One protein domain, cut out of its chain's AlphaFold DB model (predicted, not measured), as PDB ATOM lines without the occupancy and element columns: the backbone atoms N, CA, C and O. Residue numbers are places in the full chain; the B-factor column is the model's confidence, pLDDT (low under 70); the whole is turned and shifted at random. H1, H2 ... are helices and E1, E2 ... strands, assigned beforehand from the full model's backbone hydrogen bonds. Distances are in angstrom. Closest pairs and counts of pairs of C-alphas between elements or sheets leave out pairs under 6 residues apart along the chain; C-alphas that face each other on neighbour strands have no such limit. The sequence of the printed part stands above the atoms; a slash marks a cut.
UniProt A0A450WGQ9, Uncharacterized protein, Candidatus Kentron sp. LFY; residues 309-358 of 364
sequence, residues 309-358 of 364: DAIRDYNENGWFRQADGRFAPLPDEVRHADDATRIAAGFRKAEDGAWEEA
ATOM      1  N   ASP A 309     115.128  92.904  98.228       51.03
ATOM      2  CA  ASP A 309     114.556  91.893  99.117       51.03
ATOM      3  C   ASP A 309     115.140  91.922 100.537       51.03
ATOM      4  O   ASP A 309     114.397  91.734 101.500       51.03
ATOM      5  N   ALA A 310     116.432  92.231 100.692       56.44
ATOM      6  CA  ALA A 310     117.055  92.362 102.009       56.44
ATOM      7  C   ALA A 310     116.554  93.626 102.724       56.44
ATOM      8  O   ALA A 310     116.196  93.583 103.900       56.44
ATOM      9  N   ILE A 311     116.445  94.745 102.000       54.69
ATOM     10  CA  ILE A 311     115.916  96.008 102.542       54.69
ATOM     11  C   ILE A 311     114.461  95.825 102.994       54.69
ATOM     12  O   ILE A 311     114.076  96.293 104.067       54.69
ATOM     13  N   ARG A 312     113.652  95.091 102.223       56.81
ATOM     14  CA  ARG A 312     112.273  94.751 102.590       56.81
ATOM     15  C   ARG A 312     112.193  93.927 103.878       56.81
ATOM     16  O   ARG A 312     111.402  94.283 104.748       56.81
ATOM     17  N   ASP A 313     113.032  92.907 104.034       56.69
ATOM     18  CA  ASP A 313     113.060  92.067 105.241       56.69
ATOM     19  C   ASP A 313     113.488  92.863 106.489       56.69
ATOM     20  O   ASP A 313     112.861  92.777 107.545       56.69
ATOM     21  N   TYR A 314     114.476  93.755 106.370       59.78
ATOM     22  CA  TYR A 314     114.857  94.656 107.469       59.78
ATOM     23  C   TYR A 314     113.736  95.636 107.856       59.78
ATOM     24  O   TYR A 314     113.531  95.912 109.042       59.78
ATOM     25  N   ASN A 315     112.963  96.124 106.883       60.16
ATOM     26  CA  ASN A 315     111.818  97.003 107.136       60.16
ATOM     27  C   ASN A 315     110.645  96.281 107.809       60.16
ATOM     28  O   ASN A 315     110.009  96.847 108.706       60.16
ATOM     29  N   GLU A 316     110.359  95.044 107.395       60.44
ATOM     30  CA  GLU A 316     109.338  94.190 108.012       60.44
ATOM     31  C   GLU A 316     109.725  93.822 109.456       60.44
ATOM     32  O   GLU A 316     108.872  93.823 110.344       60.44
ATOM     33  N   ASN A 317     111.023  93.639 109.721       62.41
ATOM     34  CA  ASN A 317     111.563  93.320 111.046       62.41
ATOM     35  C   ASN A 317     111.880  94.552 111.919       62.41
ATOM     36  O   ASN A 317     112.395  94.412 113.030       62.41
ATOM     37  N   GLY A 318     111.551  95.760 111.449       69.75
ATOM     38  CA  GLY A 318     111.607  96.988 112.239       69.75
ATOM     39  C   GLY A 318     113.017  97.528 112.477       69.75
ATOM     40  O   GLY A 318     113.368  97.834 113.615       69.75
ATOM     41  N   TRP A 319     113.808  97.665 111.415       76.88
ATOM     42  CA  TRP A 319     115.128  98.307 111.414       76.88
ATOM     43  C   TRP A 319     115.106  99.633 110.639       76.88
ATOM     44  O   TRP A 319     114.254  99.839 109.775       76.88
ATOM     45  N   PHE A 320     116.039 100.536 110.948       77.56
ATOM     46  CA  PHE A 320     116.245 101.812 110.261       77.56
ATOM     47  C   PHE A 320     117.725 102.026 109.914       77.56
ATOM     48  O   PHE A 320     118.617 101.530 110.604       77.56
ATOM     49  N   ARG A 321     117.983 102.770 108.838       78.56
ATOM     50  CA  ARG A 321     119.293 103.200 108.356       78.56
ATOM     51  C   ARG A 321     119.712 104.492 109.064       78.56
ATOM     52  O   ARG A 321     118.997 105.494 109.058       78.56
ATOM     53  N   GLN A 322     120.883 104.447 109.683       76.94
ATOM     54  CA  GLN A 322     121.551 105.562 110.343       76.94
ATOM     55  C   GLN A 322     122.267 106.455 109.322       76.94
ATOM     56  O   GLN A 322     122.530 106.054 108.186       76.94
ATOM     57  N   ALA A 323     122.637 107.667 109.743       68.12
ATOM     58  CA  ALA A 323     123.335 108.639 108.897       68.12
ATOM     59  C   ALA A 323     124.710 108.155 108.383       68.12
ATOM     60  O   ALA A 323     125.202 108.671 107.382       68.12
ATOM     61  N   ASP A 324     125.330 107.173 109.045       61.31
ATOM     62  CA  ASP A 324     126.592 106.543 108.629       61.31
ATOM     63  C   ASP A 324     126.397 105.362 107.652       61.31
ATOM     64  O   ASP A 324     127.371 104.721 107.259       61.31
ATOM     65  N   GLY A 325     125.150 105.082 107.251       62.38
ATOM     66  CA  GLY A 325     124.777 104.006 106.333       62.38
ATOM     67  C   GLY A 325     124.544 102.647 107.000       62.38
ATOM     68  O   GLY A 325     124.163 101.702 106.309       62.38
ATOM     69  N   ARG A 326     124.737 102.520 108.320       64.38
ATOM     70  CA  ARG A 326     124.482 101.268 109.050       64.38
ATOM     71  C   ARG A 326     123.006 101.091 109.378       64.38
ATOM     72  O   ARG A 326     122.278 102.064 109.534       64.38
ATOM     73  N   PHE A 327     122.573  99.845 109.545       70.19
ATOM     74  CA  PHE A 327     121.226  99.532 110.021       70.19
ATOM     75  C   PHE A 327     121.223  99.255 111.525       70.19
ATOM     76  O   PHE A 327     122.071  98.525 112.038       70.19
ATOM     77  N   ALA A 328     120.239  99.815 112.221       69.12
ATOM     78  CA  ALA A 328     119.979  99.596 113.637       69.12
ATOM     79  C   ALA A 328     118.494  99.269 113.859       69.12
ATOM     80  O   ALA A 328     117.649  99.685 113.065       69.12
ATOM     81  N   PRO A 329     118.136  98.522 114.915       74.69
ATOM     82  CA  PRO A 329     116.736  98.247 115.206       74.69
ATOM     83  C   PRO A 329     116.009  99.544 115.584       74.69
ATOM     84  O   PRO A 329     116.537 100.368 116.332       74.69
ATOM     85  N   LEU A 330     114.770  99.707 115.113       74.75
ATOM     86  CA  LEU A 330     113.881 100.764 115.590       74.75
ATOM     87  C   LEU A 330     113.692 100.625 117.112       74.75
ATOM     88  O   LEU A 330     113.649  99.489 117.620       74.75
ATOM     89  N   PRO A 331     113.541 101.750 117.836       76.31
ATOM     90  CA  PRO A 331     113.181 101.728 119.248       76.31
ATOM     91  C   PRO A 331     111.937 100.866 119.483       76.31
ATOM     92  O   PRO A 331     111.000 100.899 118.681       76.31
ATOM     93  N   ASP A 332     111.911 100.108 120.583       73.50
ATOM     94  CA  ASP A 332     110.839  99.140 120.881       73.50
ATOM     95  C   ASP A 332     109.434  99.776 120.839       73.50
ATOM     96  O   ASP A 332     108.467  99.143 120.423       73.50
ATOM     97  N   GLU A 333     109.343 101.059 121.189       74.56
ATOM     98  CA  GLU A 333     108.128 101.883 121.188       74.56
ATOM     99  C   GLU A 333     107.504 102.056 119.793       74.56
ATOM    100  O   GLU A 333     106.290 102.221 119.675       74.56
ATOM    101  N   VAL A 334     108.318 102.006 118.733       75.31
ATOM    102  CA  VAL A 334     107.898 102.244 117.339       75.31
ATOM    103  C   VAL A 334     108.211 101.075 116.398       75.31
ATOM    104  O   VAL A 334     107.802 101.088 115.232       75.31
ATOM    105  N   ARG A 335     108.874 100.022 116.899       75.06
ATOM    106  CA  ARG A 335     109.271  98.839 116.118       75.06
ATOM    107  C   ARG A 335     108.089  98.135 115.463       75.06
ATOM    108  O   ARG A 335     108.206  97.721 114.317       75.06
ATOM    109  N   HIS A 336     106.946  98.047 116.136       74.69
ATOM    110  CA  HIS A 336     105.729  97.410 115.604       74.69
ATOM    111  C   HIS A 336     104.594  98.406 115.328       74.69
ATOM    112  O   HIS A 336     103.450  98.001 115.125       74.69
ATOM    113  N   ALA A 337     104.897  99.704 115.364       75.88
ATOM    114  CA  ALA A 337     103.914 100.745 115.113       75.88
ATOM    115  C   ALA A 337     103.664 100.931 113.607       75.88
ATOM    116  O   ALA A 337     104.479 100.524 112.776       75.88
ATOM    117  N   ASP A 338     102.531 101.544 113.261       81.44
ATOM    118  CA  ASP A 338     102.211 101.875 111.874       81.44
ATOM    119  C   ASP A 338     103.137 102.969 111.308       81.44
ATOM    120  O   ASP A 338     103.820 103.694 112.041       81.44
ATOM    121  N   ASP A 339     103.164 103.095 109.977       81.38
ATOM    122  CA  ASP A 339     104.025 104.057 109.279       81.38
ATOM    123  C   ASP A 339     103.780 105.501 109.775       81.38
ATOM    124  O   ASP A 339     104.724 106.279 109.904       81.38
ATOM    125  N   ALA A 340     102.538 105.855 110.132       81.00
ATOM    126  CA  ALA A 340     102.194 107.179 110.657       81.00
ATOM    127  C   ALA A 340     102.840 107.463 112.024       81.00
ATOM    128  O   ALA A 340     103.355 108.560 112.255       81.00
ATOM    129  N   THR A 341     102.857 106.473 112.918       82.56
ATOM    130  CA  THR A 341     103.471 106.587 114.246       82.56
ATOM    131  C   THR A 341     104.993 106.667 114.155       82.56
ATOM    132  O   THR A 341     105.608 107.458 114.871       82.56
ATOM    133  N   ARG A 342     105.613 105.918 113.235       80.88
ATOM    134  CA  ARG A 342     107.062 105.998 112.974       80.88
ATOM    135  C   ARG A 342     107.467 107.371 112.436       80.88
ATOM    136  O   ARG A 342     108.467 107.930 112.881       80.88
ATOM    137  N   ILE A 343     106.651 107.960 111.559       83.31
ATOM    138  CA  ILE A 343     106.874 109.324 111.054       83.31
ATOM    139  C   ILE A 343     106.759 110.364 112.173       83.31
ATOM    140  O   ILE A 343     107.620 111.234 112.304       83.31
ATOM    141  N   ALA A 344     105.748 110.245 113.038       81.50
ATOM    142  CA  ALA A 344     105.590 111.131 114.193       81.50
ATOM    143  C   ALA A 344     106.764 111.042 115.189       81.50
ATOM    144  O   ALA A 344     107.075 112.026 115.863       81.50
ATOM    145  N   ALA A 345     107.438 109.890 115.254       80.75
ATOM    146  CA  ALA A 345     108.619 109.657 116.082       80.75
ATOM    147  C   ALA A 345     109.937 110.165 115.465       80.75
ATOM    148  O   ALA A 345     110.992 110.003 116.073       80.75
ATOM    149  N   GLY A 346     109.888 110.811 114.295       83.81
ATOM    150  CA  GLY A 346     111.057 111.422 113.660       83.81
ATOM    151  C   GLY A 346     111.786 110.520 112.667       83.81
ATOM    152  O   GLY A 346     112.934 110.806 112.343       83.81
ATOM    153  N   PHE A 347     111.140 109.467 112.164       85.00
ATOM    154  CA  PHE A 347     111.675 108.645 111.079       85.00
ATOM    155  C   PHE A 347     111.013 108.993 109.740       85.00
ATOM    156  O   PHE A 347     109.880 109.462 109.685       85.00
ATOM    157  N   ARG A 348     111.694 108.742 108.626       83.88
ATOM    158  CA  ARG A 348     111.139 108.876 107.273       83.88
ATOM    159  C   ARG A 348     111.387 107.605 106.476       83.88
ATOM    160  O   ARG A 348     112.350 106.896 106.737       83.88
ATOM    161  N   LYS A 349     110.533 107.339 105.492       82.19
ATOM    162  CA  LYS A 349     110.699 106.216 104.566       82.19
ATOM    163  C   LYS A 349     111.386 106.715 103.296       82.19
ATOM    164  O   LYS A 349     110.878 107.637 102.657       82.19
ATOM    165  N   ALA A 350     112.551 106.167 102.976       77.44
ATOM    166  CA  ALA A 350     113.297 106.470 101.761       77.44
ATOM    167  C   ALA A 350     112.641 105.822 100.523       77.44
ATOM    168  O   ALA A 350     111.732 104.998 100.643       77.44
ATOM    169  N   GLU A 351     113.073 106.223  99.322       70.62
ATOM    170  CA  GLU A 351     112.509 105.726  98.051       70.62
ATOM    171  C   GLU A 351     112.723 104.217  97.853       70.62
ATOM    172  O   GLU A 351     111.896 103.555  97.233       70.62
ATOM    173  N   ASP A 352     113.787 103.672  98.443       65.00
ATOM    174  CA  ASP A 352     114.109 102.239  98.502       65.00
ATOM    175  C   ASP A 352     113.294 101.476  99.573       65.00
ATOM    176  O   ASP A 352     113.474 100.278  99.779       65.00
ATOM    177  N   GLY A 353     112.382 102.163 100.266       70.00
ATOM    178  CA  GLY A 353     111.513 101.610 101.299       70.00
ATOM    179  C   GLY A 353     112.119 101.582 102.702       70.00
ATOM    180  O   GLY A 353     111.366 101.322 103.642       70.00
ATOM    181  N   ALA A 354     113.420 101.868 102.864       74.31
ATOM    182  CA  ALA A 354     114.123 101.856 104.149       74.31
ATOM    183  C   ALA A 354     113.654 102.975 105.095       74.31
ATOM    184  O   ALA A 354     113.425 104.105 104.665       74.31
ATOM    185  N   TRP A 355     113.548 102.690 106.396       81.31
ATOM    186  CA  TRP A 355     113.377 103.738 107.410       81.31
ATOM    187  C   TRP A 355     114.694 104.458 107.686       81.31
ATOM    188  O   TRP A 355     115.725 103.813 107.780       81.31
ATOM    189  N   GLU A 356     114.664 105.772 107.876       84.56
ATOM    190  CA  GLU A 356     115.816 106.608 108.228       84.56
ATOM    191  C   GLU A 356     115.437 107.634 109.294       84.56
ATOM    192  O   GLU A 356     114.269 108.010 109.394       84.56
ATOM    193  N   GLU A 357     116.408 108.149 110.045       81.56
ATOM    194  CA  GLU A 357     116.185 109.339 110.875       81.56
ATOM    195  C   GLU A 357     115.909 110.565 109.990       81.56
ATOM    196  O   GLU A 357     116.624 110.846 109.024       81.56
ATOM    197  N   ALA A 358     114.848 111.307 110.304       73.94
ATOM    198  CA  ALA A 358     114.550 112.560 109.632       73.94
ATOM    199  C   ALA A 358     115.578 113.619 110.056       73.94
ATOM    200  O   ALA A 358     115.660 113.989 111.228       73.94
TER     201      ALA A 358
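What this domain is: This is residues 309 to 358 of the 364 residues of an uncharacterized protein of Candidatus Kentron sp. LFY (UniProt A0A450WGQ9). Two short strand hairpins, E1-E2 and E3-E4, join side by side along E1 and E4 into one small, twisted sheet, with a helix on each face: H1 stands up from one face, and H3 is on the opposite face, beside the strands. The short helix H2 and H3 lie on the path that leads from edge strand E2 to edge strand E3. The printed part has 50 residues, with three named helices and four named strands in the order H1 E1 E2 H2 H3 E3 E4; the sheet's order is E2 E1 E4 E3, mixed, and the class is mixed, helices and strands. The whole is compact, with a radius of gyration of the C-alphas of 9.6 A, and rounded, spanning 23 by 20 by 19 A.

How they stand to each other: H1, residues 309 to 316, is on the sheet formed by E1, residues 319 to 321, E2, residues 327 to 329, E3, residues 347 to 349, and E4, residues 355 to 357. Its height over the sheet is 9.4 A, and it lies over E1, with 4 of its C-alphas falling there; it is only just not over E4, where 2 fall. Its line rises 44 degrees, and it stands up from the sheet. The closest C-alphas of H1 and E4 are those of Asn 315 and Trp 355, 6.9 A apart. E1 and E2 form an antiparallel hairpin, with N 320 and O 328 within hydrogen-bond range at 2.8 A. H2, residues 332 to 335, is only just not on the sheet, with 4 pairs of C-alphas within 10 A. H2 and H3, residues 339 to 344, are close but not clearly touching; their closest C-alphas, of Val 334 and Arg 342, are 5.8 A apart. H3 is on the opposite face from H1, at a height over the sheet of 6.0 A, and over none of the strands. E2, H2, H3 and E3 make a split strand-helix-strand unit, two strands of one sheet that are not neighbours, with the helices H2 and H3 between them in the chain and E1 and E4 between them in the sheet; its crossover is right-handed. E3 and E4 form the second antiparallel hairpin, with N 348 and O 356 at 2.8 A. E1 and E4 are parallel, with N 321 and O 355 at 2.7 A. In H1 and H3 every O i to N i+4 pair is within hydrogen-bond range; H2 is too short for one.

Where its parts are: H1 begins at C-alpha 309 (114.556, 91.893, 99.117) and is 10.6 A long. H3 is 8.8 A long, and E4 ends at C-alpha 357 (116.185, 109.339, 110.875).

The domain as a whole: The C-alphas farthest apart, of Asp 309 and Ala 344, are 26.0 A apart. The printed part has no cut, and its six links between named elements are tight. The mean pLDDT of the printed part is 72.7; residues 309 to 318, 323 to 326, 328 and 352 are under 70.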